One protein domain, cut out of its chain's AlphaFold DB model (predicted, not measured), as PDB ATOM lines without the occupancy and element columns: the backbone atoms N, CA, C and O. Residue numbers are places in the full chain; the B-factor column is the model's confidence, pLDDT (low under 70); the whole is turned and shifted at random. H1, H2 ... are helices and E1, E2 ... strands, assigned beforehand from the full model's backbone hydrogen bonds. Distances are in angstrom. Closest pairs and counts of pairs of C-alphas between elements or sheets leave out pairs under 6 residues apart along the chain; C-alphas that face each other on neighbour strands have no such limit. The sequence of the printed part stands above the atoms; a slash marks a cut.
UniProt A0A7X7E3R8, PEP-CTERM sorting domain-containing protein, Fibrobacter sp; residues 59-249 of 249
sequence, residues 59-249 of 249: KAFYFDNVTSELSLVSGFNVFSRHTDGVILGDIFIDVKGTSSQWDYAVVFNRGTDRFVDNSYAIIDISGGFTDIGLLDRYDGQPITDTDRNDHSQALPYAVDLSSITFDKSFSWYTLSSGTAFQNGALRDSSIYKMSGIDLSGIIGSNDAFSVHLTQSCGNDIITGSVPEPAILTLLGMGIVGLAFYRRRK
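Overview. This is residues 59 to 249 of the 249 residues of the protein "PEP-CTERM sorting domain-containing protein" of Fibrobacter sp (UniProt A0A7X7E3R8). A sandwich of two strongly twisted sheets, their strands crossed at 45 degrees, makes the body, and a single helix, H1, sticks out far from it at the end of the chain. At one side of the sandwich the short hairpin E6 and E7 lies by E4, with the long loop of residues 134 to 156 between its strands; a second short hairpin, E9 and E10, prolongs E8 and E11. The printed part has 191 residues, with thirteen named strands, E1 to E13, followed by one named helix; the sandwich sheets run E5 E4 E3 E12 E13 and E1 E2 E11 E8, both antiparallel. The class is mostly strand, though under half of the residues are in named elements. The whole is loose, with a radius of gyration of the C-alphas of 21.0 A, and elongated, spanning 83 by 43 by 28 A, and the helical tail makes the length.

Arrangement. The largest sheet has the edge strand E5, residues 115 to 124, then E4, residues 104 to 110, E3, residues 91 to 94, E12, residues 208 to 213, and the edge strand E13, residues 221 to 225. E3, E4 and E5 form a meander, each strand the antiparallel neighbour of the one before. Across E5 and E4, N 107 and O 121 are 2.9 A apart; across E4 and E3, N 93 and O 104 are 2.8 A apart. E3 and E12 have N 92 and O 212 at 2.8 A, and the hairpin E12 and E13 has N 211 and O 222 at 2.8 A. E5 bends by 90 degrees at residue 118, and its residues 119 to 120 also pair antiparallel with residues 168 to 169. The other sheet has E1, residues 59 to 64, E2, residues 69 to 74, E11, residues 191 to 198, and E8, residues 171 to 176. The hairpin E1 and E2 has N 62 and O 71 at 2.8 A, E2 and E11 have N 72 and O 194 at 2.9 A, and E11 and E8 have N 173 and O 193 at 2.9 A. The two sheets form a sandwich, face to face, the facing parts 9.7 A centre to centre and their best planes 11 degrees apart. The closest C-alphas of E1 and E13 are those of Phe 61 and Ile 222, 7.3 A apart; those of E5 and E8 are Asn 118 and Ser 171, 6.9 A apart. E8 runs on, at 77 degrees, into E9, residues 179 to 182; E10, residues 185 to 188, runs on into E11 at 29 degrees. The hairpin E9 and E10 has N 180 and O 187 at 2.8 A. In the hairpin of E6, residues 131 to 133, and E7, residues 157 to 159, N 132 and O 158 are 2.8 A apart. The closest C-alphas of E4 and E7 are those of Val 107 and Val 159, 6.8 A apart. H1, residues 231 to 246, is on neither sandwich sheet, and in it every O i to N i+4 pair is within hydrogen-bond range.

Along the chain. E1 begins at C-alpha 59, (82.900, 94.903, 20.149). From first to last C-alpha E11 measures 21.7 A, E5 21.4 A and E4 17.9 A. H1 is 22.0 A long, from C-alpha 231 at (66.668, 107.423, 45.875) to C-alpha 246 at (51.025, 118.959, 56.210).

Size, cuts and confidence. The C-alphas of Gln 141 and Lys 249, the two farthest apart, are 84.0 A from each other. Residues 230 to 249 stand free; without them the body spans 50 by 40 by 27 A. The printed part has no cut. The links E2 to E3, E6 to E7 and E7 to E8 are long. The mean pLDDT of the printed part is 73.0, and 70 residues are under 70, among them residues 135 to 155, 175 to 190 and 215 to 231.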
ATOM      1  N   LYS A  59      84.180  94.423  20.671       67.00
ATOM      2  CA  LYS A  59      82.900  94.903  20.149       67.00
ATOM      3  C   LYS A  59      82.161  95.783  21.136       67.00
ATOM      4  O   LYS A  59      81.388  96.636  20.716       67.00
ATOM      5  N   ALA A  60      82.323  95.515  22.431       64.25
ATOM      6  CA  ALA A  60      81.707  96.311  23.478       64.25
ATOM      7  C   ALA A  60      82.258  95.975  24.863       64.25
ATOM      8  O   ALA A  60      82.590  94.824  25.162       64.25
ATOM      9  N   PHE A  61      82.188  96.971  25.740       71.31
ATOM     10  CA  PHE A  61      82.206  96.816  27.187       71.31
ATOM     11  C   PHE A  61      80.846  97.217  27.756       71.31
ATOM     12  O   PHE A  61      80.231  98.193  27.331       71.31
ATOM     13  N   TYR A  62      80.385  96.463  28.744       70.50
ATOM     14  CA  TYR A  62      79.138  96.717  29.448       70.50
ATOM     15  C   TYR A  62      79.396  96.693  30.941       70.50
ATOM     16  O   TYR A  62      79.955  95.727  31.452       70.50
ATOM     17  N   PHE A  63      78.935  97.723  31.637       76.06
ATOM     18  CA  PHE A  63      78.924  97.756  33.089       76.06
ATOM     19  C   PHE A  63      77.481  97.800  33.586       76.06
ATOM     20  O   PHE A  63      76.714  98.686  33.200       76.06
ATOM     21  N   ASP A  64      77.114  96.837  34.428       74.50
ATOM     22  CA  ASP A  64      75.850  96.839  35.158       74.50
ATOM     23  C   ASP A  64      76.079  97.494  36.522       74.50
ATOM     24  O   ASP A  64      76.783  96.965  37.379       74.50
ATOM     25  N   ASN A  65      75.485  98.667  36.731       70.94
ATOM     26  CA  ASN A  65      75.644  99.419  37.971       70.94
ATOM     27  C   ASN A  65      74.847  98.853  39.156       70.94
ATOM     28  O   ASN A  65      75.083  99.266  40.290       70.94
ATOM     29  N   VAL A  66      73.892  97.952  38.911       70.31
ATOM     30  CA  VAL A  66      73.096  97.308  39.961       70.31
ATOM     31  C   VAL A  66      73.863  96.131  40.544       70.31
ATOM     32  O   VAL A  66      73.871  95.954  41.762       70.31
ATOM     33  N   THR A  67      74.496  95.332  39.686       73.44
ATOM     34  CA  THR A  67      75.300  94.174  40.107       73.44
ATOM     35  C   THR A  67      76.785  94.503  40.270       73.44
ATOM     36  O   THR A  67      77.523  93.686  40.810       73.44
ATOM     37  N   SER A  68      77.221  95.693  39.840       80.06
ATOM     38  CA  SER A  68      78.632  96.092  39.729       80.06
ATOM     39  C   SER A  68      79.452  95.133  38.860       80.06
ATOM     40  O   SER A  68      80.642  94.929  39.103       80.06
ATOM     41  N   GLU A  69      78.826  94.534  37.847       83.31
ATOM     42  CA  GLU A  69      79.475  93.568  36.963       83.31
ATOM     43  C   GLU A  69      79.928  94.219  35.657       83.31
ATOM     44  O   GLU A  69      79.144  94.841  34.935       83.31
ATOM     45  N   LEU A  70      81.191  93.995  35.307       82.88
ATOM     46  CA  LEU A  70      81.739  94.292  33.994       82.88
ATOM     47  C   LEU A  70      81.611  93.059  33.083       82.88
ATOM     48  O   LEU A  70      81.823  91.909  33.482       82.88
ATOM     49  N   SER A  71      81.242  93.307  31.833       80.94
ATOM     50  CA  SER A  71      81.175  92.322  30.758       80.94
ATOM     51  C   SER A  71      81.847  92.876  29.511       80.94
ATOM     52  O   SER A  71      81.743  94.066  29.230       80.94
ATOM     53  N   LEU A  72      82.469  92.003  28.726       77.31
ATOM     54  CA  LEU A  72      83.076  92.354  27.445       77.31
ATOM     55  C   LEU A  72      82.518  91.462  26.342       77.31
ATOM     56  O   LEU A  72      82.202  90.294  26.574       77.31
ATOM     57  N   VAL A  73      82.396  92.009  25.141       74.38
ATOM     58  CA  VAL A  73      82.017  91.272  23.937       74.38
ATOM     59  C   VAL A  73      83.112  91.448  22.909       74.38
ATOM     60  O   VAL A  73      83.546  92.568  22.656       74.38
ATOM     61  N   SER A  74      83.555  90.354  22.303       72.25
ATOM     62  CA  SER A  74      84.648  90.399  21.345       72.25
ATOM     63  C   SER A  74      84.541  89.346  20.246       72.25
ATOM     64  O   SER A  74      83.853  88.340  20.401       72.25
ATOM     65  N   GLY A  75      85.210  89.594  19.120       70.00
ATOM     66  CA  GLY A  75      85.345  88.640  18.018       70.00
ATOM     67  C   GLY A  75      86.369  87.521  18.255       70.00
ATOM     68  O   GLY A  75      86.409  86.582  17.464       70.00
ATOM     69  N   PHE A  76      87.170  87.580  19.327       73.12
ATOM     70  CA  PHE A  76      88.211  86.580  19.599       73.12
ATOM     71  C   PHE A  76      87.859  85.649  20.767       73.12
ATOM     72  O   PHE A  76      87.147  86.012  21.707       73.12
ATOM     73  N   ASN A  77      88.405  84.431  20.715       80.88
ATOM     74  CA  ASN A  77      88.269  83.439  21.771       80.88
ATOM     75  C   ASN A  77      89.506  83.419  22.676       80.88
ATOM     76  O   ASN A  77      90.515  82.821  22.320       80.88
ATOM     77  N   VAL A  78      89.396  83.983  23.886       82.19
ATOM     78  CA  VAL A  78      90.486  84.041  24.890       82.19
ATOM     79  C   VAL A  78      91.088  82.668  25.243       82.19
ATOM     80  O   VAL A  78      92.205  82.593  25.756       82.19
ATOM     81  N   PHE A  79      90.355  81.578  24.987       86.31
ATOM     82  CA  PHE A  79      90.763  80.205  25.293       86.31
ATOM     83  C   PHE A  79      91.355  79.450  24.100       86.31
ATOM     84  O   PHE A  79      91.820  78.320  24.263       86.31
ATOM     85  N   SER A  80      91.330  80.020  22.893       80.12
ATOM     86  CA  SER A  80      91.982  79.411  21.734       80.12
ATOM     87  C   SER A  80      93.391  79.946  21.556       80.12
ATOM     88  O   SER A  80      93.655  81.119  21.791       80.12
ATOM     89  N   ARG A  81      94.297  79.084  21.089       73.44
ATOM     90  CA  ARG A  81      95.600  79.539  20.613       73.44
ATOM     91  C   ARG A  81      95.403  80.291  19.300       73.44
ATOM     92  O   ARG A  81      94.898  79.708  18.341       73.44
ATOM     93  N   HIS A  82      95.861  81.533  19.253       67.50
ATOM     94  CA  HIS A  82      95.851  82.328  18.031       67.50
ATOM     95  C   HIS A  82      97.129  82.108  17.222       67.50
ATOM     96  O   HIS A  82      98.211  81.890  17.777       67.50
ATOM     97  N   THR A  83      97.001  82.135  15.894       57.94
ATOM     98  CA  THR A  83      98.115  81.911  14.957       57.94
ATOM     99  C   THR A  83      99.235  82.926  15.115       57.94
ATOM    100  O   THR A  83     100.392  82.588  14.878       57.94
ATOM    101  N   ASP A  84      98.893  84.118  15.588       57.47
ATOM    102  CA  ASP A  84      99.813  85.238  15.743       57.47
ATOM    103  C   ASP A  84     100.362  85.381  17.169       57.47
ATOM    104  O   ASP A  84     101.020  86.366  17.485       57.47
ATOM    105  N   GLY A  85     100.083  84.409  18.049       61.94
ATOM    106  CA  GLY A  85     100.587  84.402  19.429       61.94
ATOM    107  C   GLY A  85      99.993  85.485  20.333       61.94
ATOM    108  O   GLY A  85     100.463  85.662  21.450       61.94
ATOM    109  N   VAL A  86      98.963  86.195  19.872       66.00
ATOM    110  CA  VAL A  86      98.332  87.290  20.614       66.00
ATOM    111  C   VAL A  86      97.455  86.737  21.739       66.00
ATOM    112  O   VAL A  86      96.629  85.847  21.524       66.00
ATOM    113  N   ILE A  87      97.612  87.303  22.936       75.50
ATOM    114  CA  ILE A  87      96.805  87.001  24.122       75.50
ATOM    115  C   ILE A  87      96.135  88.288  24.601       75.50
ATOM    116  O   ILE A  87      96.704  89.374  24.503       75.50
ATOM    117  N   LEU A  88      94.922  88.168  25.141       79.69
ATOM    118  CA  LEU A  88      94.245  89.280  25.801       79.69
ATOM    119  C   LEU A  88      95.046  89.768  27.018       79.69
ATOM    120  O   LEU A  88      95.387  88.968  27.892       79.69
ATOM    121  N   GLY A  89      95.285  91.075  27.101       83.44
ATOM    122  CA  GLY A  89      95.879  91.690  28.283       83.44
ATOM    123  C   GLY A  89      94.921  91.848  29.458       83.44
ATOM    124  O   GLY A  89      93.863  91.217  29.515       83.44
ATOM    125  N   ASP A  90      95.338  92.637  30.438       89.12
ATOM    126  CA  ASP A  90      94.536  92.914  31.628       89.12
ATOM    127  C   ASP A  90      93.577  94.082  31.430       89.12
ATOM    128  O   ASP A  90      93.675  94.862  30.478       89.12
ATOM    129  N   ILE A  91      92.610  94.173  32.343       89.06
ATOM    130  CA  ILE A  91      91.713  95.320  32.416       89.06
ATOM    131  C   ILE A  91      92.202  96.236  33.524       89.06
ATOM    132  O   ILE A  91      92.175  95.860  34.691       89.06
ATOM    133  N   PHE A  92      92.597  97.448  33.175       86.62
ATOM    134  CA  PHE A  92      93.044  98.464  34.112       86.62
ATOM    135  C   PHE A  92      91.902  99.418  34.444       86.62
ATOM    136  O   PHE A  92      91.065  99.724  33.595       86.62
ATOM    137  N   ILE A  93      91.839  99.851  35.697       86.44
ATOM    138  CA  ILE A  93      90.720 100.619  36.234       86.44
ATOM    139  C   ILE A  93      91.260 101.837  36.977       86.44
ATOM    140  O   ILE A  93      92.064 101.705  37.898       86.44
ATOM    141  N   ASP A  94      90.794 103.018  36.586       85.50
ATOM    142  CA  ASP A  94      90.948 104.276  37.325       85.50
ATOM    143  C   ASP A  94      89.591 104.609  37.948       85.50
ATOM    144  O   ASP A  94      88.642 104.922  37.227       85.50
ATOM    145  N   VAL A  95      89.481 104.537  39.275       82.56
ATOM    146  CA  VAL A  95      88.214 104.763  40.000       82.56
ATOM    147  C   VAL A  95      87.942 106.241  40.281       82.56
ATOM    148  O   VAL A  95      86.906 106.587  40.846       82.56
ATOM    149  N   LYS A  96      88.868 107.129  39.911       71.38
ATOM    150  CA  LYS A  96      88.690 108.586  39.985       71.38
ATOM    151  C   LYS A  96      88.361 109.187  38.620       71.38
ATOM    152  O   LYS A  96      88.013 110.367  38.553       71.38
ATOM    153  N   GLY A  97      88.494 108.407  37.543       62.91
ATOM    154  CA  GLY A  97      88.219 108.833  36.172       62.91
ATOM    155  C   GLY A  97      89.109 109.994  35.718       62.91
ATOM    156  O   GLY A  97      88.671 110.848  34.949       62.91
ATOM    157  N   THR A  98      90.336 110.068  36.238       60.97
ATOM    158  CA  THR A  98      91.296 111.150  35.952       60.97
ATOM    159  C   THR A  98      92.261 110.830  34.810       60.97
ATOM    160  O   THR A  98      93.041 111.705  34.434       60.97
ATOM    161  N   SER A  99      92.219 109.592  34.300       60.16
ATOM    162  CA  SER A  99      92.993 108.999  33.198       60.16
ATOM    163  C   SER A  99      94.519 109.063  33.318       60.16
ATOM    164  O   SER A  99      95.230 108.734  32.370       60.16
ATOM    165  N   SER A 100      95.045 109.465  34.479       59.59
ATOM    166  CA  SER A 100      96.483 109.685  34.668       59.59
ATOM    167  C   SER A 100      97.215 108.518  35.331       59.59
ATOM    168  O   SER A 100      98.430 108.410  35.166       59.59
ATOM    169  N   GLN A 101      96.505 107.655  36.066       72.56
ATOM    170  CA  GLN A 101      97.054 106.504  36.789       72.56
ATOM    171  C   GLN A 101      95.989 105.411  36.928       72.56
ATOM    172  O   GLN A 101      94.803 105.715  37.031       72.56
ATOM    173  N   TRP A 102      96.423 104.153  36.955       83.44
ATOM    174  CA  TRP A 102      95.554 103.014  37.237       83.44
ATOM    175  C   TRP A 102      95.540 102.735  38.739       83.44
ATOM    176  O   TRP A 102      96.599 102.633  39.357       83.44
ATOM    177  N   ASP A 103      94.350 102.601  39.317       85.62
ATOM    178  CA  ASP A 103      94.186 102.230  40.722       85.62
ATOM    179  C   ASP A 103      94.143 100.701  40.872       85.62
ATOM    180  O   ASP A 103      94.761 100.148  41.781       85.62
ATOM    181  N   TYR A 104      93.461 100.005  39.954       91.50
ATOM    182  CA  TYR A 104      93.288  98.551  40.000       91.50
ATOM    183  C   TYR A 104      93.536  97.884  38.649       91.50
ATOM    184  O   TYR A 104      93.383  98.507  37.598       91.50
ATOM    185  N   ALA A 105      93.851  96.589  38.681       92.00
ATOM    186  CA  ALA A 105      93.814  95.724  37.508       92.00
ATOM    187  C   ALA A 105      92.984  94.464  37.775       92.00
ATOM    188  O   ALA A 105      93.123  93.823  38.819       92.00
ATOM    189  N   VAL A 106      92.141  94.096  36.811       94.81
ATOM    190  CA  VAL A 106      91.567  92.756  36.689       94.81
ATOM    191  C   VAL A 106      92.588  91.907  35.952       94.81
ATOM    192  O   VAL A 106      92.835  92.114  34.762       94.81
ATOM    193  N   VAL A 107      93.176  90.972  36.683       94.88
ATOM    194  CA  VAL A 107      94.230  90.087  36.195       94.88
ATOM    195  C   VAL A 107      93.659  88.719  35.870       94.88
ATOM    196  O   VAL A 107      93.013  88.095  36.713       94.88
ATOM    197  N   PHE A 108      93.891  88.238  34.655       94.44
ATOM    198  CA  PHE A 108      93.377  86.940  34.213       94.44
ATOM    199  C   PHE A 108      94.412  85.825  34.368       94.44
ATOM    200  O   PHE A 108      95.608  86.037  34.151       94.44
ATOM    201  N   ASN A 109      93.948  84.612  34.685       94.19
ATOM    202  CA  ASN A 109      94.812  83.438  34.714       94.19
ATOM    203  C   ASN A 109      95.213  83.030  33.292       94.19
ATOM    204  O   ASN A 109      94.471  82.367  32.559       94.19
ATOM    205  N   ARG A 110      96.408  83.459  32.892       90.44
ATOM    206  CA  ARG A 110      96.959  83.257  31.552       90.44
ATOM    207  C   ARG A 110      98.114  82.276  31.542       90.44
ATOM    208  O   ARG A 110      98.984  82.289  32.405       90.44
ATOM    209  N   GLY A 111      98.115  81.446  30.504       86.06
ATOM    210  CA  GLY A 111      99.267  80.676  30.079       86.06
ATOM    211  C   GLY A 111     100.107  81.477  29.087       86.06
ATOM    212  O   GLY A 111      99.939  82.681  28.919       86.06
ATOM    213  N   THR A 112     101.001  80.783  28.390       80.38
ATOM    214  CA  THR A 112     101.936  81.399  27.439       80.38
ATOM    215  C   THR A 112     101.310  81.796  26.105       80.38
ATOM    216  O   THR A 112     101.967  82.473  25.330       80.38
ATOM    217  N   ASP A 113     100.109  81.309  25.779       78.62
ATOM    218  CA  ASP A 113      99.475  81.505  24.463       78.62
ATOM    219  C   ASP A 113      97.940  81.661  24.505       78.62
ATOM    220  O   ASP A 113      97.314  81.807  23.456       78.62
ATOM    221  N   ARG A 114      97.322  81.577  25.692       85.94
ATOM    222  CA  ARG A 114      95.867  81.675  25.924       85.94
ATOM    223  C   ARG A 114      95.551  81.767  27.416       85.94
ATOM    224  O   ARG A 114      96.432  81.586  28.257       85.94
ATOM    225  N   PHE A 115      94.280  81.957  27.753       90.62
ATOM    226  CA  PHE A 115      93.801  81.840  29.131       90.62
ATOM    227  C   PHE A 115      93.831  80.372  29.571       90.62
ATOM    228  O   PHE A 115      93.487  79.476  28.793       90.62
ATOM    229  N   VAL A 116      94.270  80.117  30.806       93.12
ATOM    230  CA  VAL A 116      94.304  78.761  31.381       93.12
ATOM    231  C   VAL A 116      92.889  78.301  31.699       93.12
ATOM    232  O   VAL A 116      92.499  77.184  31.364       93.12
ATOM    233  N   ASP A 117      92.129  79.183  32.336       94.69
ATOM    234  CA  ASP A 117      90.757  78.969  32.762       94.69
ATOM    235  C   ASP A 117      90.041  80.322  32.915       94.69
ATOM    236  O   ASP A 117      90.543  81.377  32.524       94.69
ATOM    237  N   ASN A 118      88.819  80.282  33.432       95.12
ATOM    238  CA  ASN A 118      87.979  81.454  33.633       95.12
ATOM    239  C   ASN A 118      88.259  82.193  34.951       95.12
ATOM    240  O   ASN A 118      87.402  82.962  35.400       95.12
ATOM    241  N   SER A 119      89.391  81.932  35.606       96.69
ATOM    242  CA  SER A 119      89.725  82.583  36.867       96.69
ATOM    243  C   SER A 119      90.408  83.934  36.657       96.69
ATOM    244  O   SER A 119      91.090  84.189  35.659       96.69
ATOM    245  N   TYR A 120      90.174  84.826  37.612       96.94
ATOM    246  CA  TYR A 120      90.758  86.157  37.641       96.94
ATOM    247  C   TYR A 120      90.954  86.619  39.091       96.94
ATOM    248  O   TYR A 120      90.433  86.008  40.027       96.94
ATOM    249  N   ALA A 121      91.709  87.698  39.271       96.62
ATOM    250  CA  ALA A 121      91.798  88.434  40.526       96.62
ATOM    251  C   ALA A 121      91.684  89.938  40.259       96.62
ATOM    252  O   ALA A 121      91.800  90.392  39.121       96.62
ATOM    253  N   ILE A 122      91.443  90.711  41.313       95.44
ATOM    254  CA  ILE A 122      91.512  92.171  41.269       95.44
ATOM    255  C   ILE A 122      92.615  92.594  42.224       95.44
ATOM    256  O   ILE A 122      92.594  92.214  43.395       95.44
ATOM    257  N   ILE A 123      93.570  93.364  41.719       93.94
ATOM    258  CA  ILE A 123      94.730  93.813  42.486       93.94
ATOM    259  C   ILE A 123      94.795  95.336  42.522       93.94
ATOM    260  O   ILE A 123      94.485  95.997  41.532       93.94
ATOM    261  N   ASP A 124      95.194  95.876  43.671       92.06
ATOM    262  CA  ASP A 124      95.555  97.286  43.821       92.06
ATOM    263  C   ASP A 124      96.947  97.497  43.219       92.06
ATOM    264  O   ASP A 124      97.920  96.860  43.631       92.06
ATOM    265  N   ILE A 125      97.018  98.376  42.224       86.56
ATOM    266  CA  ILE A 125      98.243  98.744  41.505       86.56
ATOM    267  C   ILE A 125      98.535 100.243  41.608       86.56
ATOM    268  O   ILE A 125      99.414 100.752  40.911       86.56
ATOM    269  N   SER A 126      97.848 100.951  42.510       82.75
ATOM    270  CA  SER A 126      98.034 102.388  42.739       82.75
ATOM    271  C   SER A 126      99.459 102.737  43.200       82.75
ATOM    272  O   SER A 126      99.948 103.842  42.966       82.75
ATOM    273  N   GLY A 127     100.158 101.777  43.818       77.69
ATOM    274  CA  GLY A 127     101.576 101.866  44.184       77.69
ATOM    275  C   GLY A 127     102.559 101.559  43.045       77.69
ATOM    276  O   GLY A 127     103.770 101.592  43.272       77.69
ATOM    277  N   GLY A 128     102.057 101.264  41.844       78.25
ATOM    278  CA  GLY A 128     102.816 100.768  40.700       78.25
ATOM    279  C   GLY A 128     102.715  99.250  40.532       78.25
ATOM    280  O   GLY A 128     102.347  98.516  41.448       78.25
ATOM    281  N   PHE A 129     103.064  98.775  39.338       82.44
ATOM    282  CA  PHE A 129     103.059  97.360  38.972       82.44
ATOM    283  C   PHE A 129     104.227  97.047  38.034       82.44
ATOM    284  O   PHE A 129     104.833  97.945  37.451       82.44
ATOM    285  N   THR A 130     104.554  95.761  37.906       80.69
ATOM    286  CA  THR A 130     105.465  95.283  36.860       80.69
ATOM    287  C   THR A 130     104.636  94.835  35.671       80.69
ATOM    288  O   THR A 130     103.788  93.955  35.808       80.69
ATOM    289  N   ASP A 131     104.880  95.464  34.529       79.75
ATOM    290  CA  ASP A 131     104.291  95.102  33.247       79.75
ATOM    291  C   ASP A 131     105.020  93.882  32.659       79.75
ATOM    292  O   ASP A 131     106.254  93.858  32.563       79.75
ATOM    293  N   ILE A 132     104.242  92.875  32.273       73.88
ATOM    294  CA  ILE A 132     104.661  91.799  31.385       73.88
ATOM    295  C   ILE A 132     103.997  92.015  30.014       73.88
ATOM    296  O   ILE A 132     102.798  91.803  29.831       73.88
ATOM    297  N   GLY A 133     104.783  92.452  29.029       74.31
ATOM    298  CA  GLY A 133     104.308  92.569  27.651       74.31
ATOM    299  C   GLY A 133     103.851  91.206  27.120       74.31
ATOM    300  O   GLY A 133     104.509  90.194  27.370       74.31
ATOM    301  N   LEU A 134     102.723  91.173  26.403       73.06
ATOM    302  CA  LEU A 134     102.088  89.929  25.937       73.06
ATOM    303  C   LEU A 134     102.229  89.681  24.430       73.06
ATOM    304  O   LEU A 134     101.533  88.832  23.873       73.06
ATOM    305  N   LEU A 135     103.118  90.413  23.765       65.94
ATOM    306  CA  LEU A 135     103.539  90.125  22.396       65.94
ATOM    307  C   LEU A 135     104.986  89.628  22.403       65.94
ATOM    308  O   LEU A 135     105.773  90.006  23.264       65.94
ATOM    309  N   ASP A 136     105.351  88.826  21.410       50.25
ATOM    310  CA  ASP A 136     106.720  88.800  20.887       50.25
ATOM    311  C   ASP A 136     106.788  89.829  19.740       50.25
ATOM    312  O   ASP A 136     105.752  90.173  19.164       50.25
ATOM    313  N   ARG A 137     107.963  90.386  19.393       47.56
ATOM    314  CA  ARG A 137     108.031  91.381  18.301       47.56
ATOM    315  C   ARG A 137     107.437  90.831  16.998       47.56
ATOM    316  O   ARG A 137     107.513  89.639  16.712       47.56
ATOM    317  N   TYR A 138     106.972  91.772  16.174       43.56
ATOM    318  CA  TYR A 138     106.468  91.673  14.793       43.56
ATOM    319  C   TYR A 138     107.209  90.699  13.841       43.56
ATOM    320  O   TYR A 138     106.667  90.322  12.804       43.56
ATOM    321  N   ASP A 139     108.433  90.276  14.157       43.47
ATOM    322  CA  ASP A 139     109.309  89.447  13.322       43.47
ATOM    323  C   ASP A 139     109.753  88.121  13.981       43.47
ATOM    324  O   ASP A 139     110.624  87.426  13.448       43.47
ATOM    325  N   GLY A 140     109.176  87.754  15.132       40.69
ATOM    326  CA  GLY A 140     109.585  86.571  15.895       40.69
ATOM    327  C   GLY A 140     110.911  86.742  16.645       40.69
ATOM    328  O   GLY A 140     111.519  85.746  17.047       40.69
ATOM    329  N   GLN A 141     111.391  87.978  16.819       43.31
ATOM    330  CA  GLN A 141     112.486  88.293  17.734       43.31
ATOM    331  C   GLN A 141     111.958  88.644  19.140       43.31
ATOM    332  O   GLN A 141     110.831  89.121  19.291       43.31
ATOM    333  N   PRO A 142     112.771  88.456  20.194       46.66
ATOM    334  CA  PRO A 142     112.413  88.887  21.543       46.66
ATOM    335  C   PRO A 142     112.153  90.401  21.609       46.66
ATOM    336  O   PRO A 142     112.902  91.183  21.019       46.66
ATOM    337  N   ILE A 143     111.134  90.816  22.371       51.38
ATOM    338  CA  ILE A 143     110.907  92.225  22.739       51.38
ATOM    339  C   ILE A 143     112.174  92.811  23.373       51.38
ATOM    340  O   ILE A 143     112.714  92.251  24.330       51.38
ATOM    341  N   THR A 144     112.639  93.953  22.856       52.78
ATOM    342  CA  THR A 144     113.771  94.693  23.430       52.78
ATOM    343  C   THR A 144     113.291  95.667  24.503       52.78
ATOM    344  O   THR A 144     112.145  96.110  24.481       52.78
ATOM    345  N   ASP A 145     114.177  96.068  25.419       47.97
ATOM    346  CA  ASP A 145     113.856  97.068  26.451       47.97
ATOM    347  C   ASP A 145     113.371  98.403  25.857       47.97
ATOM    348  O   ASP A 145     112.649  99.146  26.509       47.97
ATOM    349  N   THR A 146     113.722  98.716  24.607       42.53
ATOM    350  CA  THR A 146     113.225  99.908  23.907       42.53
ATOM    351  C   THR A 146     111.744  99.784  23.549       42.53
ATOM    352  O   THR A 146     111.006 100.743  23.736       42.53
ATOM    353  N   ASP A 147     111.285  98.608  23.115       45.75
ATOM    354  CA  ASP A 147     109.858  98.373  22.841       45.75
ATOM    355  C   ASP A 147     109.059  98.279  24.141       45.75
ATOM    356  O   ASP A 147     107.905  98.689  24.177       45.75
ATOM    357  N   ARG A 148     109.704  97.816  25.228       44.94
ATOM    358  CA  ARG A 148     109.121  97.842  26.578       44.94
ATOM    359  C   ARG A 148     108.908  99.250  27.142       44.94
ATOM    360  O   ARG A 148     108.190  99.440  28.113       44.94
ATOM    361  N   ASN A 149     109.581 100.242  26.571       37.09
ATOM    362  CA  ASN A 149     109.473 101.638  26.989       37.09
ATOM    363  C   ASN A 149     108.606 102.473  26.037       37.09
ATOM    364  O   ASN A 149     108.300 103.621  26.352       37.09
ATOM    365  N   ASP A 150     108.191 101.896  24.907       40.47
ATOM    366  CA  ASP A 150     107.313 102.513  23.910       40.47
ATOM    367  C   ASP A 150     105.914 101.880  23.964       40.47
ATOM    368  O   ASP A 150     105.261 101.685  22.939       40.47
ATOM    369  N   HIS A 151     105.460 101.527  25.181       47.19
ATOM    370  CA  HIS A 151     104.102 101.054  25.466       47.19
ATOM    371  C   HIS A 151     103.117 102.192  25.174       47.19
ATOM    372  O   HIS A 151     102.554 102.824  26.069       47.19
ATOM    373  N   SER A 152     102.896 102.471  23.889       49.75
ATOM    374  CA  SER A 152     101.663 103.091  23.450       49.75
ATOM    375  C   SER A 152     100.546 102.229  24.028       49.75
ATOM    376  O   SER A 152     100.647 101.000  24.019       49.75
ATOM    377  N   GLN A 153      99.519 102.861  24.596       48.31
ATOM    378  CA  GLN A 153      98.462 102.167  25.338       48.31
ATOM    379  C   GLN A 153      97.893 100.961  24.556       48.31
ATOM    380  O   GLN A 153      97.483  99.991  25.180       48.31
ATOM    381  N   ALA A 154      97.991 100.992  23.220       49.25
ATOM    382  CA  ALA A 154      97.559  99.999  22.243       49.25
ATOM    383  C   ALA A 154      98.354  98.678  22.138       49.25
ATOM    384  O   ALA A 154      98.046  97.882  21.254       49.25
ATOM    385  N   LEU A 155      99.360  98.402  22.972       60.97
ATOM    386  CA  LEU A 155      99.970  97.062  23.041       60.97
ATOM    387  C   LEU A 155      99.282  96.225  24.134       60.97
ATOM    388  O   LEU A 155      98.920  96.773  25.172       60.97
ATOM    389  N   PRO A 156      99.076  94.905  23.959       72.06
ATOM    390  CA  PRO A 156      98.540  94.082  25.028       72.06
ATOM    391  C   PRO A 156      99.632  93.854  26.076       72.06
ATOM    392  O   PRO A 156     100.726  93.361  25.778       72.06
ATOM    393  N   TYR A 157      99.317  94.199  27.317       75.44
ATOM    394  CA  TYR A 157     100.180  93.982  28.465       75.44
ATOM    395  C   TYR A 157      99.381  93.442  29.645       75.44
ATOM    396  O   TYR A 157      98.150  93.429  29.654       75.44
ATOM    397  N   ALA A 158     100.089  92.928  30.633       84.69
ATOM    398  CA  ALA A 158      99.489  92.407  31.843       84.69
ATOM    399  C   ALA A 158     100.347  92.737  33.052       84.69
ATOM    400  O   ALA A 158     101.516  93.099  32.930       84.69
ATOM    401  N   VAL A 159      99.764  92.588  34.232       86.38
ATOM    402  CA  VAL A 159     100.536  92.629  35.470       86.38
ATOM    403  C   VAL A 159     101.269  91.300  35.651       86.38
ATOM    404  O   VAL A 159     100.733  90.238  35.326       86.38
ATOM    405  N   ASP A 160     102.501  91.347  36.167       86.56
ATOM    406  CA  ASP A 160     103.243  90.138  36.534       86.56
ATOM    407  C   ASP A 160     102.415  89.241  37.471       86.56
ATOM    408  O   ASP A 160     102.002  89.636  38.562       86.56
ATOM    409  N   LEU A 161     102.194  88.002  37.032       86.19
ATOM    410  CA  LEU A 161     101.353  87.018  37.707       86.19
ATOM    411  C   LEU A 161     102.105  86.223  38.790       86.19
ATOM    412  O   LEU A 161     101.493  85.400  39.473       86.19
ATOM    413  N   SER A 162     103.416  86.441  38.965       86.69
ATOM    414  CA  SER A 162     104.294  85.613  39.813       86.69
ATOM    415  C   SER A 162     103.864  85.497  41.286       86.69
ATOM    416  O   SER A 162     104.190  84.505  41.944       86.69
ATOM    417  N   SER A 163     103.099  86.465  41.801       87.12
ATOM    418  CA  SER A 163     102.615  86.505  43.188       87.12
ATOM    419  C   SER A 163     101.091  86.591  43.320       87.12
ATOM    420  O   SER A 163     100.592  87.003  44.370       87.12
ATOM    421  N   ILE A 164     100.340  86.245  42.274       92.62
ATOM    422  CA  ILE A 164      98.885  86.436  42.233       92.62
ATOM    423  C   ILE A 164      98.156  85.131  42.560       92.62
ATOM    424  O   ILE A 164      98.480  84.061  42.051       92.62
ATOM    425  N   THR A 165      97.146  85.227  43.426       95.00
ATOM    426  CA  THR A 165      96.183  84.146  43.672       95.00
ATOM    427  C   THR A 165      94.873  84.503  42.988       95.00
ATOM    428  O   THR A 165      94.288  85.534  43.302       95.00
ATOM    429  N   PHE A 166      94.412  83.652  42.073       96.06
ATOM    430  CA  PHE A 166      93.130  83.823  41.393       96.06
ATOM    431  C   PHE A 166      92.002  83.252  42.254       96.06
ATOM    432  O   PHE A 166      91.956  82.048  42.513       96.06
ATOM    433  N   ASP A 167      91.116  84.122  42.733       95.56
ATOM    434  CA  ASP A 167      90.066  83.803  43.709       95.56
ATOM    435  C   ASP A 167      88.644  84.060  43.187       95.56
ATOM    436  O   ASP A 167      87.661  83.729  43.855       95.56
ATOM    437  N   LYS A 168      88.525  84.617  41.979       96.56
ATOM    438  CA  LYS A 168      87.257  84.912  41.311       96.56
ATOM    439  C   LYS A 168      87.171  84.182  39.974       96.56
ATOM    440  O   LYS A 168      88.168  83.699  39.442       96.56
ATOM    441  N   SER A 169      85.964  84.099  39.419       96.62
ATOM    442  CA  SER A 169      85.723  83.475  38.117       96.62
ATOM    443  C   SER A 169      84.684  84.232  37.309       96.62
ATOM    444  O   SER A 169      83.654  84.618  37.859       96.62
ATOM    445  N   PHE A 170      84.913  84.372  36.008       94.62
ATOM    446  CA  PHE A 170      83.940  84.931  35.074       94.62
ATOM    447  C   PHE A 170      83.222  83.820  34.291       94.62
ATOM    448  O   PHE A 170      83.616  82.653  34.285       94.62
ATOM    449  N   SER A 171      82.148  84.185  33.601       93.19
ATOM    450  CA  SER A 171      81.460  83.328  32.635       93.19
ATOM    451  C   SER A 171      81.862  83.680  31.208       93.19
ATOM    452  O   SER A 171      82.010  84.857  30.877       93.19
ATOM    453  N   TRP A 172      81.992  82.667  30.353       87.69
ATOM    454  CA  TRP A 172      82.326  82.832  28.940       87.69
ATOM    455  C   TRP A 172      81.287  82.166  28.044       87.69
ATOM    456  O   TRP A 172      80.915  81.013  28.268       87.69
ATOM    457  N   TYR A 173      80.841  82.885  27.016       80.44
ATOM    458  CA  TYR A 173      79.791  82.433  26.106       80.44
ATOM    459  C   TYR A 173      80.165  82.698  24.654       80.44
ATOM    460  O   TYR A 173      80.667  83.769  24.329       80.44
ATOM    461  N   THR A 174      79.811  81.773  23.766       82.38
ATOM    462  CA  THR A 174      79.731  82.040  22.326       82.38
ATOM    463  C   THR A 174      78.330  82.570  22.019       82.38
ATOM    464  O   THR A 174      77.351  81.833  22.132       82.38
ATOM    465  N   LEU A 175      78.217  83.856  21.683       66.25
ATOM    466  CA  LEU A 175      76.948  84.527  21.373       66.25
ATOM    467  C   LEU A 175      76.452  84.212  19.961       66.25
ATOM    468  O   LEU A 175      75.251  84.078  19.733       66.25
ATOM    469  N   SER A 176      77.374  84.099  19.012       67.50
ATOM    470  CA  SER A 176      77.081  83.664  17.652       67.50
ATOM    471  C   SER A 176      78.260  82.871  17.111       67.50
ATOM    472  O   SER A 176      79.411  83.148  17.437       67.50
ATOM    473  N   SER A 177      77.956  81.875  16.287       59.28
ATOM    474  CA  SER A 177      78.933  81.132  15.499       59.28
ATOM    475  C   SER A 177      78.517  81.232  14.038       59.28
ATOM    476  O   SER A 177      77.397  80.855  13.686       59.28
ATOM    477  N   GLY A 178      79.395  81.751  13.194       55.69
ATOM    478  CA  GLY A 178      79.174  81.849  11.756       55.69
ATOM    479  C   GLY A 178      80.503  81.858  11.026       55.69
ATOM    480  O   GLY A 178      81.547  81.931  11.660       55.69
ATOM    481  N   THR A 179      80.469  81.797   9.701       51.69
ATOM    482  CA  THR A 179      81.653  81.994   8.864       51.69
ATOM    483  C   THR A 179      81.525  83.328   8.138       51.69
ATOM    484  O   THR A 179      80.565  83.507   7.383       51.69
ATOM    485  N   ALA A 180      82.476  84.242   8.313       52.41
ATOM    486  CA  ALA A 180      82.593  85.433   7.476       52.41
ATOM    487  C   ALA A 180      83.689  85.224   6.434       52.41
ATOM    488  O   ALA A 180      84.706  84.580   6.688       52.41
ATOM    489  N   PHE A 181      83.490  85.788   5.247       40.38
ATOM    490  CA  PHE A 181      84.552  85.870   4.257       40.38
ATOM    491  C   PHE A 181      85.491  87.007   4.673       40.38
ATOM    492  O   PHE A 181      85.136  88.178   4.556       40.38
ATOM    493  N   GLN A 182      86.661  86.666   5.206       51.53
ATOM    494  CA  GLN A 182      87.681  87.618   5.643       51.53
ATOM    495  C   GLN A 182      88.977  87.342   4.883       51.53
ATOM    496  O   GLN A 182      89.432  86.199   4.811       51.53
ATOM    497  N   ASN A 183      89.562  88.380   4.280       45.19
ATOM    498  CA  ASN A 183      90.817  88.296   3.520       45.19
ATOM    499  C   ASN A 183      90.846  87.169   2.467       45.19
ATOM    500  O   ASN A 183      91.856  86.496   2.281       45.19
ATOM    501  N   GLY A 184      89.727  86.942   1.771       39.19
ATOM    502  CA  GLY A 184      89.649  85.943   0.700       39.19
ATOM    503  C   GLY A 184      89.391  84.500   1.154       39.19
ATOM    504  O   GLY A 184      89.380  83.607   0.306       39.19
ATOM    505  N   ALA A 185      89.164  84.257   2.448       37.34
ATOM    506  CA  ALA A 185      88.855  82.937   2.997       37.34
ATOM    507  C   ALA A 185      87.629  82.981   3.922       37.34
ATOM    508  O   ALA A 185      87.354  83.991   4.568       37.34
ATOM    509  N   LEU A 186      86.897  81.868   4.011       43.03
ATOM    510  CA  LEU A 186      85.906  81.678   5.070       43.03
ATOM    511  C   LEU A 186      86.649  81.490   6.397       43.03
ATOM    512  O   LEU A 186      87.422  80.542   6.536       43.03
ATOM    513  N   ARG A 187      86.413  82.388   7.352       55.47
ATOM    514  CA  ARG A 187      86.901  82.296   8.733       55.47
ATOM    515  C   ARG A 187      85.723  82.273   9.688       55.47
ATOM    516  O   ARG A 187      84.697  82.892   9.403       55.47
ATOM    517  N   ASP A 188      85.870  81.585  10.812       55.59
ATOM    518  CA  ASP A 188      84.870  81.625  11.876       55.59
ATOM    519  C   ASP A 188      84.738  83.065  12.397       55.59
ATOM    520  O   ASP A 188      85.652  83.622  12.991       55.59
ATOM    521  N   SER A 189      83.581  83.678  12.163       61.78
ATOM    522  CA  SER A 189      83.169  84.970  12.708       61.78
ATOM    523  C   SER A 189      82.316  84.740  13.948       61.78
ATOM    524  O   SER A 189      81.111  85.015  13.962       61.78
ATOM    525  N   SER A 190      82.922  84.130  14.957       68.62
ATOM    526  CA  SER A 190      82.232  83.892  16.216       68.62
ATOM    527  C   SER A 190      82.323  85.133  17.100       68.62
ATOM    528  O   SER A 190      83.375  85.756  17.190       68.62
ATOM    529  N   ILE A 191      81.213  85.503  17.737       72.50
ATOM    530  CA  ILE A 191      81.187  86.563  18.749       72.50
ATOM    531  C   ILE A 191      81.158  85.891  20.112       72.50
ATOM    532  O   ILE A 191      80.334  85.009  20.361       72.50
ATOM    533  N   TYR A 192      82.019  86.348  21.004       78.00
ATOM    534  CA  TYR A 192      82.158  85.838  22.353       78.00
ATOM    535  C   TYR A 192      81.828  86.907  23.388       78.00
ATOM    536  O   TYR A 192      81.985  88.100  23.138       78.00
ATOM    537  N   LYS A 193      81.369  86.474  24.562       80.75
ATOM    538  CA  LYS A 193      81.066  87.335  25.706       80.75
ATOM    539  C   LYS A 193      81.743  86.810  26.963       80.75
ATOM    540  O   LYS A 193      81.485  85.675  27.357       80.75
ATOM    541  N   MET A 194      82.510  87.673  27.621       86.25
ATOM    542  CA  MET A 194      82.901  87.525  29.021       86.25
ATOM    543  C   MET A 194      81.897  88.275  29.892       86.25
ATOM    544  O   MET A 194      81.541  89.410  29.574       86.25
ATOM    545  N   SER A 195      81.441  87.685  30.990       86.19
ATOM    546  CA  SER A 195      80.572  88.379  31.946       86.19
ATOM    547  C   SER A 195      80.796  87.929  33.377       86.19
ATOM    548  O   SER A 195      81.291  86.829  33.610       86.19
ATOM    549  N   GLY A 196      80.344  88.739  34.331       85.88
ATOM    550  CA  GLY A 196      80.455  88.426  35.756       85.88
ATOM    551  C   GLY A 196      81.810  88.801  36.348       85.88
ATOM    552  O   GLY A 196      82.230  88.196  37.328       85.88
ATOM    553  N   ILE A 197      82.513  89.773  35.752       91.00
ATOM    554  CA  ILE A 197      83.651  90.403  36.422       91.00
ATOM    555  C   ILE A 197      83.074  91.344  37.480       91.00
ATOM    556  O   ILE A 197      82.669  92.463  37.181       91.00
ATOM    557  N   ASP A 198      82.994  90.859  38.712       93.12
ATOM    558  CA  ASP A 198      82.475  91.589  39.868       93.12
ATOM    559  C   ASP A 198      83.465  92.661  40.354       93.12
ATOM    560  O   ASP A 198      84.537  92.331  40.879       93.12
ATOM    561  N   LEU A 199      83.068  93.930  40.209       88.62
ATOM    562  CA  LEU A 199      83.805  95.127  40.623       88.62
ATOM    563  C   LEU A 199      83.217  95.787  41.885       88.62
ATOM    564  O   LEU A 199      83.628  96.892  42.245       88.62
ATOM    565  N   SER A 200      82.279  95.134  42.585       87.25
ATOM    566  CA  SER A 200      81.571  95.699  43.753       87.25
ATOM    567  C   SER A 200      82.488  96.108  44.914       87.25
ATOM    568  O   SER A 200      82.121  96.954  45.728       87.25
ATOM    569  N   GLY A 201      83.687  95.528  44.993       85.12
ATOM    570  CA  GLY A 201      84.694  95.858  46.003       85.12
ATOM    571  C   GLY A 201      85.571  97.069  45.676       85.12
ATOM    572  O   GLY A 201      86.316  97.502  46.552       85.12
ATOM    573  N   ILE A 202      85.507  97.597  44.448       85.88
ATOM    574  CA  ILE A 202      86.395  98.678  43.986       85.88
ATOM    575  C   ILE A 202      85.658  99.876  43.377       85.88
ATOM    576  O   ILE A 202      86.139 100.996  43.517       85.88
ATOM    577  N   ILE A 203      84.501  99.674  42.736       79.06
ATOM    578  CA  ILE A 203      83.688 100.759  42.172       79.06
ATOM    579  C   ILE A 203      82.527 101.034  43.126       79.06
ATOM    580  O   ILE A 203      81.620 100.210  43.277       79.06
ATOM    581  N   GLY A 204      82.544 102.202  43.768       68.31
ATOM    582  CA  GLY A 204      81.433 102.675  44.581       68.31
ATOM    583  C   GLY A 204      80.218 103.043  43.731       68.31
ATOM    584  O   GLY A 204      80.314 103.365  42.547       68.31
ATOM    585  N   SER A 205      79.038 103.061  44.354       58.75
ATOM    586  CA  SER A 205      77.747 103.301  43.689       58.75
ATOM    587  C   SER A 205      77.561 104.704  43.080       58.75
ATOM    588  O   SER A 205      76.455 105.017  42.658       58.75
ATOM    589  N   ASN A 206      78.593 105.555  43.065       58.06
ATOM    590  CA  ASN A 206      78.580 106.911  42.499       58.06
ATOM    591  C   ASN A 206      79.916 107.304  41.839       58.06
ATOM    592  O   ASN A 206      80.096 108.471  41.489       58.06
ATOM    593  N   ASP A 207      80.866 106.376  41.708       65.62
ATOM    594  CA  ASP A 207      82.202 106.734  41.241       65.62
ATOM    595  C   ASP A 207      82.219 106.815  39.711       65.62
ATOM    596  O   ASP A 207      81.663 105.967  39.003       65.62
ATOM    597  N   ALA A 208      82.825 107.882  39.193       70.44
ATOM    598  CA  ALA A 208      83.233 107.921  37.801       70.44
ATOM    599  C   ALA A 208      84.476 107.050  37.670       70.44
ATOM    600  O   ALA A 208      85.443 107.252  38.398       70.44
ATOM    601  N   PHE A 209      84.455 106.100  36.748       78.44
ATOM    602  CA  PHE A 209      85.572 105.193  36.554       78.44
ATOM    603  C   PHE A 209      85.937 105.105  35.079       78.44
ATOM    604  O   PHE A 209      85.092 105.259  34.195       78.44
ATOM    605  N   SER A 210      87.214 104.864  34.814       79.50
ATOM    606  CA  SER A 210      87.705 104.499  33.490       79.50
ATOM    607  C   SER A 210      88.160 103.055  33.524       79.50
ATOM    608  O   SER A 210      88.923 102.678  34.407       79.50
ATOM    609  N   VAL A 211      87.689 102.263  32.576       78.50
ATOM    610  CA  VAL A 211      88.160 100.908  32.319       78.50
ATOM    611  C   VAL A 211      88.956 100.933  31.030       78.50
ATOM    612  O   VAL A 211      88.516 101.519  30.044       78.50
ATOM    613  N   HIS A 212      90.103 100.273  31.037       79.00
ATOM    614  CA  HIS A 212      90.961 100.136  29.880       79.00
ATOM    615  C   HIS A 212      91.356  98.690  29.673       79.00
ATOM    616  O   HIS A 212      91.931  98.073  30.565       79.00
ATOM    617  N   LEU A 213      91.069  98.154  28.495       79.25
ATOM    618  CA  LEU A 213      91.524  96.825  28.122       79.25
ATOM    619  C   LEU A 213      92.739  96.942  27.227       79.25
ATOM    620  O   LEU A 213      92.690  97.513  26.140       79.25
ATOM    621  N   THR A 214      93.839  96.362  27.678       72.69
ATOM    622  CA  THR A 214      95.088  96.420  26.929       72.69
ATOM    623  C   THR A 214      95.030  95.394  25.808       72.69
ATOM    624  O   THR A 214      95.140  94.182  26.035       72.69
ATOM    625  N   GLN A 215      94.801  95.884  24.597       64.25
ATOM    626  CA  GLN A 215      94.626  95.078  23.398       64.25
ATOM    627  C   GLN A 215      95.400  95.660  22.226       64.25
ATOM    628  O   GLN A 215      95.437  96.869  22.037       64.25
ATOM    629  N   SER A 216      95.932  94.756  21.399       48.19
ATOM    630  CA  SER A 216      96.807  95.063  20.262       48.19
ATOM    631  C   SER A 216      96.169  95.882  19.131       48.19
ATOM    632  O   SER A 216      96.900  96.326  18.251       48.19
ATOM    633  N   CYS A 217      94.837  96.005  19.063       45.66
ATOM    634  CA  CYS A 217      94.165  96.563  17.879       45.66
ATOM    635  C   CYS A 217      92.898  97.394  18.169       45.66
ATOM    636  O   CYS A 217      92.210  97.803  17.241       45.66
ATOM    637  N   GLY A 218      92.594  97.677  19.431       49.28
ATOM    638  CA  GLY A 218      91.359  98.358  19.828       49.28
ATOM    639  C   GLY A 218      91.508  98.834  21.253       49.28
ATOM    640  O   GLY A 218      90.969  98.236  22.170       49.28
ATOM    641  N   ASN A 219      92.390  99.813  21.448       51.09
ATOM    642  CA  ASN A 219      92.760 100.328  22.757       51.09
ATOM    643  C   ASN A 219      91.598 101.101  23.403       51.09
ATOM    644  O   ASN A 219      91.658 102.322  23.561       51.09
ATOM    645  N   ASP A 220      90.530 100.381  23.715       52.94
ATOM    646  CA  ASP A 220      89.231 100.932  24.035       52.94
ATOM    647  C   ASP A 220      89.189 101.283  25.518       52.94
ATOM    648  O   ASP A 220      89.180 100.419  26.402       52.94
ATOM    649  N   ILE A 221      89.161 102.588  25.782       58.53
ATOM    650  CA  ILE A 221      88.924 103.144  27.109       58.53
ATOM    651  C   ILE A 221      87.430 103.432  27.235       58.53
ATOM    652  O   ILE A 221      86.862 104.194  26.450       58.53
ATOM    653  N   ILE A 222      86.794 102.873  28.261       59.97
ATOM    654  CA  ILE A 222      85.427 103.223  28.649       59.97
ATOM    655  C   ILE A 222      85.479 104.108  29.878       59.97
ATOM    656  O   ILE A 222      85.876 103.663  30.949       59.97
ATOM    657  N   THR A 223      84.981 105.331  29.745       55.28
ATOM    658  CA  THR A 223      84.658 106.210  30.870       55.28
ATOM    659  C   THR A 223      83.182 106.071  31.228       55.28
ATOM    660  O   THR A 223      82.301 106.460  30.461       55.28
ATOM    661  N   GLY A 224      82.905 105.505  32.400       52.81
ATOM    662  CA  GLY A 224      81.567 105.383  32.966       52.81
ATOM    663  C   GLY A 224      81.374 106.327  34.148       52.81
ATOM    664  O   GLY A 224      82.307 106.626  34.888       52.81
ATOM    665  N   SER A 225      80.144 106.783  34.361       52.47
ATOM    666  CA  SER A 225      79.721 107.361  35.634       52.47
ATOM    667  C   SER A 225      78.479 106.626  36.102       52.47
ATOM    668  O   SER A 225      77.545 106.408  35.327       52.47
ATOM    669  N   VAL A 226      78.472 106.190  37.360       52.78
ATOM    670  CA  VAL A 226      77.273 105.593  37.945       52.78
ATOM    671  C   VAL A 226      76.283 106.728  38.223       52.78
ATOM    672  O   VAL A 226      76.611 107.622  39.006       52.78
ATOM    673  N   PRO A 227      75.091 106.752  37.590       50.00
ATOM    674  CA  PRO A 227      74.110 107.792  37.862       50.00
ATOM    675  C   PRO A 227      73.721 107.745  39.337       50.00
ATOM    676  O   PRO A 227      73.402 106.665  39.841       50.00
ATOM    677  N   GLU A 228      73.714 108.902  40.003       47.53
ATOM    678  CA  GLU A 228      73.297 108.988  41.403       47.53
ATOM    679  C   GLU A 228      71.962 108.248  41.595       47.53
ATOM    680  O   GLU A 228      71.018 108.473  40.822       47.53
ATOM    681  N   PRO A 229      71.841 107.366  42.605       54.41
ATOM    682  CA  PRO A 229      70.625 106.611  42.827       54.41
ATOM    683  C   PRO A 229      69.419 107.545  42.876       54.41
ATOM    684  O   PRO A 229      69.362 108.473  43.690       54.41
ATOM    685  N   ALA A 230      68.390 107.238  42.077       68.25
ATOM    686  CA  ALA A 230      67.115 107.962  42.066       68.25
ATOM    687  C   ALA A 230      66.445 108.037  43.454       68.25
ATOM    688  O   ALA A 230      65.470 108.758  43.628       68.25
ATOM    689  N   ILE A 231      66.980 107.324  44.451       68.62
ATOM    690  CA  ILE A 231      66.668 107.423  45.875       68.62
ATOM    691  C   ILE A 231      66.789 108.861  46.389       68.62
ATOM    692  O   ILE A 231      65.917 109.270  47.149       68.62
ATOM    693  N   LEU A 232      67.788 109.655  45.981       75.06
ATOM    694  CA  LEU A 232      67.892 111.057  46.427       75.06
ATOM    695  C   LEU A 232      66.760 111.913  45.848       75.06
ATOM    696  O   LEU A 232      66.127 112.690  46.564       75.06
ATOM    697  N   THR A 233      66.430 111.696  44.579       78.44
ATOM    698  CA  THR A 233      65.283 112.334  43.923       78.44
ATOM    699  C   THR A 233      63.958 111.878  44.541       78.44
ATOM    700  O   THR A 233      63.071 112.696  44.784       78.44
ATOM    701  N   LEU A 234      63.822 110.586  44.854       81.00
ATOM    702  CA  LEU A 234      62.651 109.993  45.500       81.00
ATOM    703  C   LEU A 234      62.489 110.509  46.936       81.00
ATOM    704  O   LEU A 234      61.380 110.838  47.348       81.00
ATOM    705  N   LEU A 235      63.590 110.634  47.677       83.75
ATOM    706  CA  LEU A 235      63.641 111.238  49.005       83.75
ATOM    707  C   LEU A 235      63.220 112.709  48.936       83.75
ATOM    708  O   LEU A 235      62.361 113.136  49.707       83.75
ATOM    709  N   GLY A 236      63.755 113.465  47.973       84.88
ATOM    710  CA  GLY A 236      63.376 114.857  47.724       84.88
ATOM    711  C   GLY A 236      61.885 115.004  47.413       84.88
ATOM    712  O   GLY A 236      61.190 115.799  48.051       84.88
ATOM    713  N   MET A 237      61.356 114.182  46.504       86.50
ATOM    714  CA  MET A 237      59.924 114.158  46.192       86.50
ATOM    715  C   MET A 237      59.071 113.707  47.386       86.50
ATOM    716  O   MET A 237      57.996 114.265  47.612       86.50
ATOM    717  N   GLY A 238      59.558 112.761  48.192       88.69
ATOM    718  CA  GLY A 238      58.905 112.306  49.418       88.69
ATOM    719  C   GLY A 238      58.769 113.420  50.457       88.69
ATOM    720  O   GLY A 238      57.686 113.613  51.015       88.69
ATOM    721  N   ILE A 239      59.826 114.214  50.664       92.88
ATOM    722  CA  ILE A 239      59.817 115.372  51.572       92.88
ATOM    723  C   ILE A 239      58.851 116.452  51.070       92.88
ATOM    724  O   ILE A 239      58.052 116.979  51.851       92.88
ATOM    725  N   VAL A 240      58.870 116.754  49.767       90.31
ATOM    726  CA  VAL A 240      57.937 117.710  49.148       90.31
ATOM    727  C   VAL A 240      56.490 117.236  49.312       90.31
ATOM    728  O   VAL A 240      55.631 118.011  49.743       90.31
ATOM    729  N   GLY A 241      56.218 115.954  49.058       91.12
ATOM    730  CA  GLY A 241      54.906 115.341  49.272       91.12
ATOM    731  C   GLY A 241      54.428 115.459  50.722       91.12
ATOM    732  O   GLY A 241      53.285 115.859  50.965       91.12
ATOM    733  N   LEU A 242      55.313 115.209  51.694       90.44
ATOM    734  CA  LEU A 242      55.013 115.374  53.121       90.44
ATOM    735  C   LEU A 242      54.689 116.832  53.483       90.44
ATOM    736  O   LEU A 242      53.757 117.092  54.250       90.44
ATOM    737  N   ALA A 243      55.430 117.790  52.921       90.88
ATOM    738  CA  ALA A 243      55.204 119.216  53.146       90.88
ATOM    739  C   ALA A 243      53.837 119.672  52.606       90.88
ATOM    740  O   ALA A 243      53.115 120.406  53.288       90.88
ATOM    741  N   PHE A 244      53.439 119.197  51.421       89.50
ATOM    742  CA  PHE A 244      52.104 119.454  50.871       89.50
ATOM    743  C   PHE A 244      50.995 118.774  51.680       89.50
ATOM    744  O   PHE A 244      49.945 119.385  51.894       89.50
ATOM    745  N   TYR A 245      51.224 117.556  52.181       90.38
ATOM    746  CA  TYR A 245      50.268 116.872  53.054       90.38
ATOM    747  C   TYR A 245      50.043 117.641  54.364       90.38
ATOM    748  O   TYR A 245      48.899 117.832  54.778       90.38
ATOM    749  N   ARG A 246      51.115 118.161  54.978       88.44
ATOM    750  CA  ARG A 246      51.025 118.959  56.210       88.44
ATOM    751  C   ARG A 246      50.255 120.269  56.020       88.44
ATOM    752  O   ARG A 246      49.588 120.682  56.954       88.44
ATOM    753  N   ARG A 247      50.302 120.898  54.838       83.44
ATOM    754  CA  ARG A 247      49.544 122.135  54.544       83.44
ATOM    755  C   ARG A 247      48.035 121.925  54.362       83.44
ATOM    756  O   ARG A 247      47.302 122.908  54.327       83.44
ATOM    757  N   ARG A 248      47.574 120.681  54.186       75.75
ATOM    758  CA  ARG A 248      46.144 120.348  54.045       75.75
ATOM    759  C   ARG A 248      45.460 119.973  55.366       75.75
ATOM    760  O   ARG A 248      44.236 119.858  55.363       75.75
ATOM    761  N   LYS A 249      46.218 119.756  56.444       53.22
ATOM    762  CA  LYS A 249      45.694 119.638  57.814       53.22
ATOM    763  C   LYS A 249      45.737 120.995  58.497       53.22
ATOM    764  O   LYS A 249      44.803 121.249  59.280       53.22
TER     765      LYS A 249